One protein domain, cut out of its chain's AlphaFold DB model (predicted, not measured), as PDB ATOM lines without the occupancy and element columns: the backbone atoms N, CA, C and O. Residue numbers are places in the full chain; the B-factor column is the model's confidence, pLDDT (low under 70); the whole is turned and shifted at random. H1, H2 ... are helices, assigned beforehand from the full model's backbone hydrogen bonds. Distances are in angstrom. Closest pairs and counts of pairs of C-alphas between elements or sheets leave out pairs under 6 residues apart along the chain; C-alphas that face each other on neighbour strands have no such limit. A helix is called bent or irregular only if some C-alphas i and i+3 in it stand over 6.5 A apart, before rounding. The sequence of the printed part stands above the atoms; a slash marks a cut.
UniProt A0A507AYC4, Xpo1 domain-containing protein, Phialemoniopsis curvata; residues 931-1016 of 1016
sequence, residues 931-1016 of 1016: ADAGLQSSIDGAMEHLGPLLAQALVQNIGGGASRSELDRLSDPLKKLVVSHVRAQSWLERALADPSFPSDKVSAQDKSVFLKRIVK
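This is residues 931 to 1016 of the 1016 residues of the protein "Xpo1 domain-containing protein" of Phialemoniopsis curvata (UniProt A0A507AYC4). What is the main picture? Two helical hairpins, H1b with H2 and H3 with H4, pack together through H1b and H3 into a small body, from which residues 931 to 939 stick out at the start of the bent helix H1. What makes it up? The printed part has 86 residues with four named helices, H1 to H4 in chain order, and no named strand: all helix. How compact is it? It is elongated, 47 by 25 by 24 A, and only just compact, close to loose, with a radius of gyration of the C-alphas of 13.9 A.

How does H1 run? H1, residues 933 to 961, starts with C-alpha 933 at (166.934, 223.438, 154.591); by its hydrogen bonds it was assigned as one helix, but it is bent, with C-alphas 945 and 948 6.6 A apart. Its arms are H1a, residues 933 to 945, 19.6 A from first to last C-alpha, and H1b, residues 948 to 961, 17.2 A, irregular with C-alphas 958 and 961 6.51 A apart. What follows? H2, residues 964 to 980, 25.4 A, is irregular, with C-alphas 965 and 968 7.0 A apart, and has a kink of 30 degrees near residue 971. H3, residues 984 to 993, spans 14.2 A, and H4, residues 1004 to 1014, spans 15.7 A and ends with C-alpha 1014 at (143.026, 206.577, 161.560).

What does the hub, H3, touch? It touches H1b, closest C-alphas Gln 952 and Ala 991 at 4.9 A, at a steep tilt of 49 degrees, and H4 in a hairpin, Leu 992 and Lys 1007 at 6.6 A, a shallow tilt of 23 degrees. H2 and H3 only just touch, only at the corner, with 3 pairs of C-alphas within 8 A, the closest Val 978 and Ala 984 at 5.3 A. Where are H1b and H2? They form a hairpin, a shallow tilt of 25 degrees, closest C-alphas Ile 958 and Leu 967 at 6.6 A; H2 touches H1b with residues 967 to 974 alone. What of the backbones? Every O i to N i+4 pair is within hydrogen-bond range in H1b, H3 and H4, against 8 of 9 in H1a and 9 of 13 in H2.

How large is it? The two C-alphas farthest apart, Ala 931 and Lys 1001, are 47.6 A apart. Are there cuts or long links? The printed part has no cut and no long link. Where is confidence low? Residues 931 to 942, 980 and 1016 are under 70.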
ATOM      1  N   ALA A 931     170.894 217.168 152.071       39.84
ATOM      2  CA  ALA A 931     170.642 218.363 151.244       39.84
ATOM      3  C   ALA A 931     169.694 219.385 151.934       39.84
ATOM      4  O   ALA A 931     169.014 219.070 152.908       39.84
ATOM      5  N   ASP A 932     169.729 220.624 151.439       49.97
ATOM      6  CA  ASP A 932     169.373 221.931 152.018       49.97
ATOM      7  C   ASP A 932     168.042 222.126 152.782       49.97
ATOM      8  O   ASP A 932     166.952 221.762 152.339       49.97
ATOM      9  N   ALA A 933     168.104 222.920 153.863       53.78
ATOM     10  CA  ALA A 933     166.934 223.438 154.591       53.78
ATOM     11  C   ALA A 933     165.984 224.288 153.711       53.78
ATOM     12  O   ALA A 933     164.788 224.385 153.989       53.78
ATOM     13  N   GLY A 934     166.496 224.890 152.629       54.38
ATOM     14  CA  GLY A 934     165.694 225.643 151.657       54.38
ATOM     15  C   GLY A 934     164.759 224.756 150.824       54.38
ATOM     16  O   GLY A 934     163.601 225.121 150.599       54.38
ATOM     17  N   LEU A 935     165.218 223.562 150.440       56.94
ATOM     18  CA  LEU A 935     164.422 222.593 149.686       56.94
ATOM     19  C   LEU A 935     163.273 222.040 150.541       56.94
ATOM     20  O   LEU A 935     162.135 221.972 150.080       56.94
ATOM     21  N   GLN A 936     163.547 221.756 151.819       56.31
ATOM     22  CA  GLN A 936     162.538 221.307 152.786       56.31
ATOM     23  C   GLN A 936     161.405 222.329 152.948       56.31
ATOM     24  O   GLN A 936     160.237 221.974 152.826       56.31
ATOM     25  N   SER A 937     161.738 223.617 153.098       59.53
ATOM     26  CA  SER A 937     160.720 224.674 153.215       59.53
ATOM     27  C   SER A 937     159.833 224.821 151.969       59.53
ATOM     28  O   SER A 937     158.658 225.170 152.077       59.53
ATOM     29  N   SER A 938     160.376 224.521 150.784       61.53
ATOM     30  CA  SER A 938     159.639 224.582 149.516       61.53
ATOM     31  C   SER A 938     158.678 223.398 149.359       61.53
ATOM     32  O   SER A 938     157.559 223.570 148.878       61.53
ATOM     33  N   ILE A 939     159.091 222.207 149.809       61.19
ATOM     34  CA  ILE A 939     158.262 220.994 149.820       61.19
ATOM     35  C   ILE A 939     157.109 221.138 150.821       61.19
ATOM     36  O   ILE A 939     155.957 220.876 150.467       61.19
ATOM     37  N   ASP A 940     157.394 221.631 152.029       63.16
ATOM     38  CA  ASP A 940     156.371 221.877 153.051       63.16
ATOM     39  C   ASP A 940     155.323 222.895 152.561       63.16
ATOM     40  O   ASP A 940     154.121 222.680 152.719       63.16
ATOM     41  N   GLY A 941     155.751 223.961 151.870       67.44
ATOM     42  CA  GLY A 941     154.845 224.945 151.260       67.44
ATOM     43  C   GLY A 941     153.978 224.390 150.116       67.44
ATOM     44  O   GLY A 941     152.817 224.784 149.965       67.44
ATOM     45  N   ALA A 942     154.497 223.447 149.323       68.44
ATOM     46  CA  ALA A 942     153.723 222.765 148.282       68.44
ATOM     47  C   ALA A 942     152.671 221.811 148.880       68.44
ATOM     48  O   ALA A 942     151.528 221.763 148.413       68.44
ATOM     49  N   MET A 943     153.021 221.102 149.960       73.50
ATOM     50  CA  MET A 943     152.109 220.199 150.669       73.50
ATOM     51  C   MET A 943     150.932 220.922 151.334       73.50
ATOM     52  O   MET A 943     149.861 220.327 151.457       73.50
ATOM     53  N   GLU A 944     151.057 222.208 151.682       73.81
ATOM     54  CA  GLU A 944     149.910 223.003 152.146       73.81
ATOM     55  C   GLU A 944     148.795 223.125 151.090       73.81
ATOM     56  O   GLU A 944     147.619 223.201 151.453       73.81
ATOM     57  N   HIS A 945     149.149 223.103 149.800       77.94
ATOM     58  CA  HIS A 945     148.210 223.223 148.683       77.94
ATOM     59  C   HIS A 945     147.743 221.857 148.159       77.94
ATOM     60  O   HIS A 945     146.562 221.684 147.852       77.94
ATOM     61  N   LEU A 946     148.642 220.870 148.092       80.88
ATOM     62  CA  LEU A 946     148.350 219.529 147.565       80.88
ATOM     63  C   LEU A 946     147.689 218.605 148.600       80.88
ATOM     64  O   LEU A 946     146.868 217.761 148.241       80.88
ATOM     65  N   GLY A 947     147.992 218.785 149.888       81.19
ATOM     66  CA  GLY A 947     147.484 217.957 150.985       81.19
ATOM     67  C   GLY A 947     145.952 217.857 151.070       81.19
ATOM     68  O   GLY A 947     145.439 216.741 151.182       81.19
ATOM     69  N   PRO A 948     145.192 218.966 150.963       87.19
ATOM     70  CA  PRO A 948     143.731 218.920 150.895       87.19
ATOM     71  C   PRO A 948     143.191 218.117 149.703       87.19
ATOM     72  O   PRO A 948     142.230 217.367 149.863       87.19
ATOM     73  N   LEU A 949     143.813 218.249 148.524       86.38
ATOM     74  CA  LEU A 949     143.393 217.556 147.300       86.38
ATOM     75  C   LEU A 949     143.667 216.051 147.389       86.38
ATOM     76  O   LEU A 949     142.813 215.244 147.027       86.38
ATOM     77  N   LEU A 950     144.826 215.671 147.934       87.56
ATOM     78  CA  LEU A 950     145.171 214.276 148.191       87.56
ATOM     79  C   LEU A 950     144.224 213.647 149.223       87.56
ATOM     80  O   LEU A 950     143.708 212.555 148.998       87.56
ATOM     81  N   ALA A 951     143.943 214.346 150.329       89.00
ATOM     82  CA  ALA A 951     142.995 213.881 151.342       89.00
ATOM     83  C   ALA A 951     141.591 213.663 150.753       89.00
ATOM     84  O   ALA A 951     140.948 212.659 151.053       89.00
ATOM     85  N   GLN A 952     141.134 214.571 149.884       91.38
ATOM     86  CA  GLN A 952     139.860 214.436 149.183       91.38
ATOM     87  C   GLN A 952     139.845 213.224 148.246       91.38
ATOM     88  O   GLN A 952     138.914 212.423 148.321       91.38
ATOM     89  N   ALA A 953     140.881 213.052 147.421       89.38
ATOM     90  CA  ALA A 953     141.011 211.911 146.517       89.38
ATOM     91  C   ALA A 953     140.996 210.573 147.279       89.38
ATOM     92  O   ALA A 953     140.235 209.667 146.938       89.38
ATOM     93  N   LEU A 954     141.771 210.457 148.363       90.19
ATOM     94  CA  LEU A 954     141.823 209.244 149.186       90.19
ATOM     95  C   LEU A 954     140.470 208.938 149.844       90.19
ATOM     96  O   LEU A 954     139.994 207.806 149.778       90.19
ATOM     97  N   VAL A 955     139.813 209.942 150.435       91.75
ATOM     98  CA  VAL A 955     138.507 209.767 151.095       91.75
ATOM     99  C   VAL A 955     137.401 209.425 150.095       91.75
ATOM    100  O   VAL A 955     136.548 208.598 150.411       91.75
ATOM    101  N   GLN A 956     137.407 210.005 148.892       90.19
ATOM    102  CA  GLN A 956     136.448 209.653 147.842       90.19
ATOM    103  C   GLN A 956     136.654 208.213 147.360       90.19
ATOM    104  O   GLN A 956     135.695 207.445 147.293       90.19
ATOM    105  N   ASN A 957     137.895 207.800 147.101       89.81
ATOM    106  CA  ASN A 957     138.169 206.425 146.689       89.81
ATOM    107  C   ASN A 957     137.777 205.410 147.778       89.81
ATOM    108  O   ASN A 957     137.028 204.477 147.492       89.81
ATOM    109  N   ILE A 958     138.168 205.640 149.037       89.88
ATOM    110  CA  ILE A 958     137.803 204.774 150.177       89.88
ATOM    111  C   ILE A 958     136.287 204.789 150.438       89.88
ATOM    112  O   ILE A 958     135.703 203.778 150.826       89.88
ATOM    113  N   GLY A 959     135.631 205.927 150.204       85.12
ATOM    114  CA  GLY A 959     134.189 206.103 150.365       85.12
ATOM    115  C   GLY A 959     133.335 205.403 149.303       85.12
ATOM    116  O   GLY A 959     132.121 205.311 149.492       85.12
ATOM    117  N   GLY A 960     133.939 204.900 148.220       84.69
ATOM    118  CA  GLY A 960     133.246 204.146 147.168       84.69
ATOM    119  C   GLY A 960     133.734 204.396 145.738       84.69
ATOM    120  O   GLY A 960     133.196 203.786 144.819       84.69
ATOM    121  N   GLY A 961     134.718 205.277 145.532       83.44
ATOM    122  CA  GLY A 961     135.314 205.537 144.213       83.44
ATOM    123  C   GLY A 961     136.304 204.465 143.731       83.44
ATOM    124  O   GLY A 961     136.614 204.424 142.543       83.44
ATOM    125  N   ALA A 962     136.767 203.585 144.624       85.69
ATOM    126  CA  ALA A 962     137.657 202.470 144.308       85.69
ATOM    127  C   ALA A 962     137.009 201.107 144.599       85.69
ATOM    128  O   ALA A 962     136.121 200.964 145.444       85.69
ATOM    129  N   SER A 963     137.479 200.082 143.893       84.31
ATOM    130  CA  SER A 963     137.169 198.683 144.168       84.31
ATOM    131  C   SER A 963     137.800 198.227 145.490       84.31
ATOM    132  O   SER A 963     138.792 198.781 145.963       84.31
ATOM    133  N   ARG A 964     137.246 197.173 146.103       82.94
ATOM    134  CA  ARG A 964     137.755 196.656 147.387       82.94
ATOM    135  C   ARG A 964     139.204 196.168 147.306       82.94
ATOM    136  O   ARG A 964     139.935 196.338 148.270       82.94
ATOM    137  N   SER A 965     139.611 195.608 146.167       84.50
ATOM    138  CA  SER A 965     140.980 195.140 145.913       84.50
ATOM    139  C   SER A 965     142.016 196.266 145.848       84.50
ATOM    140  O   SER A 965     143.203 195.999 145.979       84.50
ATOM    141  N   GLU A 966     141.597 197.520 145.649       84.81
ATOM    142  CA  GLU A 966     142.498 198.682 145.581       84.81
ATOM    143  C   GLU A 966     142.717 199.351 146.950       84.81
ATOM    144  O   GLU A 966     143.600 200.199 147.084       84.81
ATOM    145  N   LEU A 967     141.929 198.997 147.974       87.25
ATOM    146  CA  LEU A 967     141.952 199.690 149.268       87.25
ATOM    147  C   LEU A 967     143.293 199.560 149.994       87.25
ATOM    148  O   LEU A 967     143.731 200.536 150.601       87.25
ATOM    149  N   ASP A 968     143.968 198.414 149.888       84.81
ATOM    150  CA  ASP A 968     145.275 198.207 150.520       84.81
ATOM    151  C   ASP A 968     146.303 199.218 149.991       84.81
ATOM    152  O   ASP A 968     146.954 199.910 150.774       84.81
ATOM    153  N   ARG A 969     146.345 199.427 148.667       86.06
ATOM    154  CA  ARG A 969     147.241 200.397 148.012       86.06
ATOM    155  C   ARG A 969     146.919 201.849 148.356       86.06
ATOM    156  O   ARG A 969     147.815 202.683 148.376       86.06
ATOM    157  N   LEU A 970     145.655 202.169 148.632       88.38
ATOM    158  CA  LEU A 970     145.229 203.515 149.038       88.38
ATOM    159  C   LEU A 970     145.423 203.774 150.541       88.38
ATOM    160  O   LEU A 970     145.470 204.929 150.971       88.38
ATOM    161  N   SER A 971     145.549 202.716 151.344       88.56
ATOM    162  CA  SER A 971     145.773 202.825 152.786       88.56
ATOM    163  C   SER A 971     147.183 203.323 153.125       88.56
ATOM    164  O   SER A 971     147.346 204.103 154.066       88.56
ATOM    165  N   ASP A 972     148.184 202.971 152.315       86.00
ATOM    166  CA  ASP A 972     149.576 203.396 152.489       86.00
ATOM    167  C   ASP A 972     149.782 204.919 152.364       86.00
ATOM    168  O   ASP A 972     150.325 205.518 153.301       86.00
ATOM    169  N   PRO A 973     149.329 205.606 151.291       86.00
ATOM    170  CA  PRO A 973     149.437 207.062 151.203       86.00
ATOM    171  C   PRO A 973     148.589 207.767 152.269       86.00
ATOM    172  O   PRO A 973     149.007 208.805 152.782       86.00
ATOM    173  N   LEU A 974     147.447 207.195 152.677       87.38
ATOM    174  CA  LEU A 974     146.648 207.719 153.790       87.38
ATOM    175  C   LEU A 974     147.425 207.665 155.112       87.38
ATOM    176  O   LEU A 974     147.507 208.667 155.824       87.38
ATOM    177  N   LYS A 975     148.027 206.514 155.427       86.19
ATOM    178  CA  LYS A 975     148.873 206.332 156.610       86.19
ATOM    179  C   LYS A 975     150.056 207.293 156.577       86.19
ATOM    180  O   LYS A 975     150.336 207.955 157.577       86.19
ATOM    181  N   LYS A 976     150.726 207.413 155.425       81.56
ATOM    182  CA  LYS A 976     151.856 208.328 155.245       81.56
ATOM    183  C   LYS A 976     151.442 209.776 155.500       81.56
ATOM    184  O   LYS A 976     152.127 210.439 156.269       81.56
ATOM    185  N   LEU A 977     150.322 210.233 154.934       83.31
ATOM    186  CA  LEU A 977     149.787 211.589 155.106       83.31
ATOM    187  C   LEU A 977     149.510 211.927 156.579       83.31
ATOM    188  O   LEU A 977     149.850 213.016 157.038       83.31
ATOM    189  N   VAL A 978     148.906 210.996 157.322       83.81
ATOM    190  CA  VAL A 978     148.571 211.183 158.744       83.81
ATOM    191  C   VAL A 978     149.824 211.250 159.615       83.81
ATOM    192  O   VAL A 978     149.892 212.082 160.517       83.81
ATOM    193  N   VAL A 979     150.822 210.409 159.336       80.06
ATOM    194  CA  VAL A 979     152.084 210.378 160.090       80.06
ATOM    195  C   VAL A 979     152.972 211.581 159.764       80.06
ATOM    196  O   VAL A 979     153.693 212.060 160.636       80.06
ATOM    197  N   SER A 980     152.950 212.070 158.522       69.31
ATOM    198  CA  SER A 980     153.902 213.078 158.057       69.31
ATOM    199  C   SER A 980     153.452 214.524 158.250       69.31
ATOM    200  O   SER A 980     154.308 215.401 158.352       69.31
ATOM    201  N   HIS A 981     152.145 214.806 158.321       74.81
ATOM    202  CA  HIS A 981     151.657 216.185 158.315       74.81
ATOM    203  C   HIS A 981     150.648 216.487 159.430       74.81
ATOM    204  O   HIS A 981     149.548 215.940 159.481       74.81
ATOM    205  N   VAL A 982     150.962 217.478 160.273       75.94
ATOM    206  CA  VAL A 982     150.147 217.862 161.448       75.94
ATOM    207  C   VAL A 982     148.714 218.278 161.068       75.94
ATOM    208  O   VAL A 982     147.772 218.060 161.826       75.94
ATOM    209  N   ARG A 983     148.517 218.858 159.875       81.25
ATOM    210  CA  ARG A 983     147.188 219.279 159.379       81.25
ATOM    211  C   ARG A 983     146.369 218.168 158.708       81.25
ATOM    212  O   ARG A 983     145.218 218.432 158.356       81.25
ATOM    213  N   ALA A 984     146.897 216.949 158.562       82.31
ATOM    214  CA  ALA A 984     146.215 215.850 157.871       82.31
ATOM    215  C   ALA A 984     144.825 215.548 158.454       82.31
ATOM    216  O   ALA A 984     143.866 215.386 157.702       82.31
ATOM    217  N   GLN A 985     144.687 215.585 159.784       86.75
ATOM    218  CA  GLN A 985     143.396 215.420 160.458       86.75
ATOM    219  C   GLN A 985     142.353 216.432 159.958       86.75
ATOM    220  O   GLN A 985     141.229 216.047 159.648       86.75
ATOM    221  N   SER A 986     142.727 217.709 159.836       87.88
ATOM    222  CA  SER A 986     141.807 218.769 159.397       87.88
ATOM    223  C   SER A 986     141.401 218.637 157.926       87.88
ATOM    224  O   SER A 986     140.273 218.964 157.554       87.88
ATOM    225  N   TRP A 987     142.305 218.137 157.078       90.00
ATOM    226  CA  TRP A 987     142.029 217.896 155.663       90.00
ATOM    227  C   TRP A 987     141.097 216.703 155.470       90.00
ATOM    228  O   TRP A 987     140.120 216.810 154.733       90.00
ATOM    229  N   LEU A 988     141.345 215.602 156.188       89.56
ATOM    230  CA  LEU A 988     140.487 214.416 156.171       89.56
ATOM    231  C   LEU A 988     139.099 214.712 156.747       89.56
ATOM    232  O   LEU A 988     138.102 214.264 156.191       89.56
ATOM    233  N   GLU A 989     139.013 215.507 157.817       90.56
ATOM    234  CA  GLU A 989     137.734 215.952 158.380       90.56
ATOM    235  C   GLU A 989     136.917 216.752 157.357       90.56
ATOM    236  O   GLU A 989     135.735 216.470 157.153       90.56
ATOM    237  N   ARG A 990     137.555 217.698 156.653       89.94
ATOM    238  CA  ARG A 990     136.904 218.468 155.585       89.94
ATOM    239  C   ARG A 990     136.478 217.577 154.415       89.94
ATOM    240  O   ARG A 990     135.360 217.735 153.939       89.94
ATOM    241  N   ALA A 991     137.322 216.640 153.987       88.62
ATOM    242  CA  ALA A 991     137.005 215.709 152.904       88.62
ATOM    243  C   ALA A 991     135.838 214.768 153.255       88.62
ATOM    244  O   ALA A 991     134.981 214.497 152.419       88.62
ATOM    245  N   LEU A 992     135.759 214.299 154.506       89.50
ATOM    246  CA  LEU A 992     134.651 213.468 154.992       89.50
ATOM    247  C   LEU A 992     133.333 214.250 155.091       89.50
ATOM    248  O   LEU A 992     132.258 213.673 154.896       89.50
ATOM    249  N   ALA A 993     133.404 215.543 155.410       87.38
ATOM    250  CA  ALA A 993     132.254 216.440 155.490       87.38
ATOM    251  C   ALA A 993     131.790 216.978 154.122       87.38
ATOM    252  O   ALA A 993     130.745 217.626 154.053       87.38
ATOM    253  N   ASP A 994     132.546 216.724 153.051       86.88
ATOM    254  CA  ASP A 994     132.248 217.238 151.719       86.88
ATOM    255  C   ASP A 994     130.965 216.602 151.136       86.88
ATOM    256  O   ASP A 994     130.771 215.385 151.247       86.88
ATOM    257  N   PRO A 995     130.072 217.390 150.502       82.56
ATOM    258  CA  PRO A 995     128.848 216.869 149.889       82.56
ATOM    259  C   PRO A 995     129.103 215.926 148.702       82.56
ATOM    260  O   PRO A 995     128.201 215.184 148.332       82.56
ATOM    261  N   SER A 996     130.305 215.924 148.116       82.56
ATOM    262  CA  SER A 996     130.717 214.983 147.060       82.56
ATOM    263  C   SER A 996     131.122 213.597 147.582       82.56
ATOM    264  O   SER A 996     131.598 212.767 146.808       82.56
ATOM    265  N   PHE A 997     130.965 213.328 148.884       86.25
ATOM    266  CA  PHE A 997     131.283 212.026 149.463       86.25
ATOM    267  C   PHE A 997     130.431 210.903 148.819       86.25
ATOM    268  O   PHE A 997     129.206 211.001 148.853       86.25
ATOM    269  N   PRO A 998     131.021 209.808 148.290       82.06
ATOM    270  CA  PRO A 998     130.307 208.889 147.384       82.06
ATOM    271  C   PRO A 998     129.224 207.992 147.998       82.06
ATOM    272  O   PRO A 998     128.596 207.220 147.275       82.06
ATOM    273  N   SER A 999     129.028 208.018 149.320       79.19
ATOM    274  CA  SER A 999     128.141 207.078 150.010       79.19
ATOM    275  C   SER A 999     127.162 207.765 150.955       79.19
ATOM    276  O   SER A 999     127.550 208.331 151.978       79.19
ATOM    277  N   ASP A1000     125.873 207.581 150.665       75.25
ATOM    278  CA  ASP A1000     124.749 208.011 151.510       75.25
ATOM    279  C   ASP A1000     124.510 207.080 152.712       75.25
ATOM    280  O   ASP A1000     123.654 207.334 153.559       75.25
ATOM    281  N   LYS A1001     125.250 205.965 152.794       70.75
ATOM    282  CA  LYS A1001     125.069 204.930 153.827       70.75
ATOM    283  C   LYS A1001     125.846 205.210 155.115       70.75
ATOM    284  O   LYS A1001     125.643 204.501 156.097       70.75
ATOM    285  N   VAL A1002     126.756 206.184 155.108       77.75
ATOM    286  CA  VAL A1002     127.680 206.452 156.218       77.75
ATOM    287  C   VAL A1002     127.195 207.666 157.005       77.75
ATOM    288  O   VAL A1002     127.143 208.776 156.474       77.75
ATOM    289  N   SER A1003     126.861 207.473 158.284       81.44
ATOM    290  CA  SER A1003     126.398 208.571 159.136       81.44
ATOM    291  C   SER A1003     127.541 209.516 159.530       81.44
ATOM    292  O   SER A1003     128.718 209.152 159.508       81.44
ATOM    293  N   ALA A1004     127.208 210.735 159.967       79.81
ATOM    294  CA  ALA A1004     128.202 211.670 160.507       79.81
ATOM    295  C   ALA A1004     128.968 211.083 161.713       79.81
ATOM    296  O   ALA A1004     130.153 211.358 161.900       79.81
ATOM    297  N   GLN A1005     128.303 210.228 162.498       79.69
ATOM    298  CA  GLN A1005     128.915 209.529 163.623       79.69
ATOM    299  C   GLN A1005     129.948 208.498 163.149       79.69
ATOM    300  O   GLN A1005     131.050 208.453 163.694       79.69
ATOM    301  N   ASP A1006     129.637 207.723 162.108       81.69
ATOM    302  CA  ASP A1006     130.557 206.729 161.540       81.69
ATOM    303  C   ASP A1006     131.802 207.399 160.948       81.69
ATOM    304  O   ASP A1006     132.925 206.959 161.203       81.69
ATOM    305  N   LYS A1007     131.622 208.529 160.246       86.44
ATOM    306  CA  LYS A1007     132.728 209.354 159.727       86.44
ATOM    307  C   LYS A1007     133.643 209.854 160.854       86.44
ATOM    308  O   LYS A1007     134.866 209.797 160.727       86.44
ATOM    309  N   SER A1008     133.071 210.284 161.985       83.56
ATOM    310  CA  SER A1008     133.844 210.706 163.166       83.56
ATOM    311  C   SER A1008     134.618 209.547 163.803       83.56
ATOM    312  O   SER A1008     135.774 209.713 164.199       83.56
ATOM    313  N   VAL A1009     134.008 208.361 163.898       86.25
ATOM    314  CA  VAL A1009     134.666 207.156 164.427       86.25
ATOM    315  C   VAL A1009     135.818 206.718 163.524       86.25
ATOM    316  O   VAL A1009     136.893 206.410 164.036       86.25
ATOM    317  N   PHE A1010     135.622 206.733 162.205       87.12
ATOM    318  CA  PHE A1010     136.653 206.423 161.215       87.12
ATOM    319  C   PHE A1010     137.864 207.356 161.348       87.12
ATOM    320  O   PHE A1010     138.981 206.881 161.550       87.12
ATOM    321  N   LEU A1011     137.638 208.676 161.366       87.44
ATOM    322  CA  LEU A1011     138.707 209.665 161.536       87.44
ATOM    323  C   LEU A1011     139.479 209.455 162.849       87.44
ATOM    324  O   LEU A1011     140.707 209.451 162.857       87.44
ATOM    325  N   LYS A1012     138.772 209.209 163.961       85.44
ATOM    326  CA  LYS A1012     139.399 208.930 165.267       85.44
ATOM    327  C   LYS A1012     140.235 207.652 165.285       85.44
ATOM    328  O   LYS A1012     141.128 207.553 166.118       85.44
ATOM    329  N   ARG A1013     139.912 206.658 164.454       85.62
ATOM    330  CA  ARG A1013     140.673 205.403 164.368       85.62
ATOM    331  C   ARG A1013     141.920 205.531 163.503       85.62
ATOM    332  O   ARG A1013     142.881 204.842 163.793       85.62
ATOM    333  N   ILE A1014     141.897 206.388 162.485       83.69
ATOM    334  CA  ILE A1014     143.026 206.577 161.560       83.69
ATOM    335  C   ILE A1014     144.094 207.517 162.122       83.69
ATOM    336  O   ILE A1014     145.263 207.372 161.794       83.69
ATOM    337  N   VAL A1015     143.696 208.487 162.948       79.00
ATOM    338  CA  VAL A1015     144.611 209.477 163.550       79.00
ATOM    339  C   VAL A1015     145.257 208.969 164.853       79.00
ATOM    340  O   VAL A1015     146.164 209.608 165.379       79.00
ATOM    341  N   LYS A1016     144.791 207.834 165.385       62.34
ATOM    342  CA  LYS A1016     145.418 207.130 166.512       62.34
ATOM    343  C   LYS A1016     146.554 206.253 166.023       62.34
ATOM    344  O   LYS A1016     147.559 206.190 166.762       62.34
TER     345      LYS A1016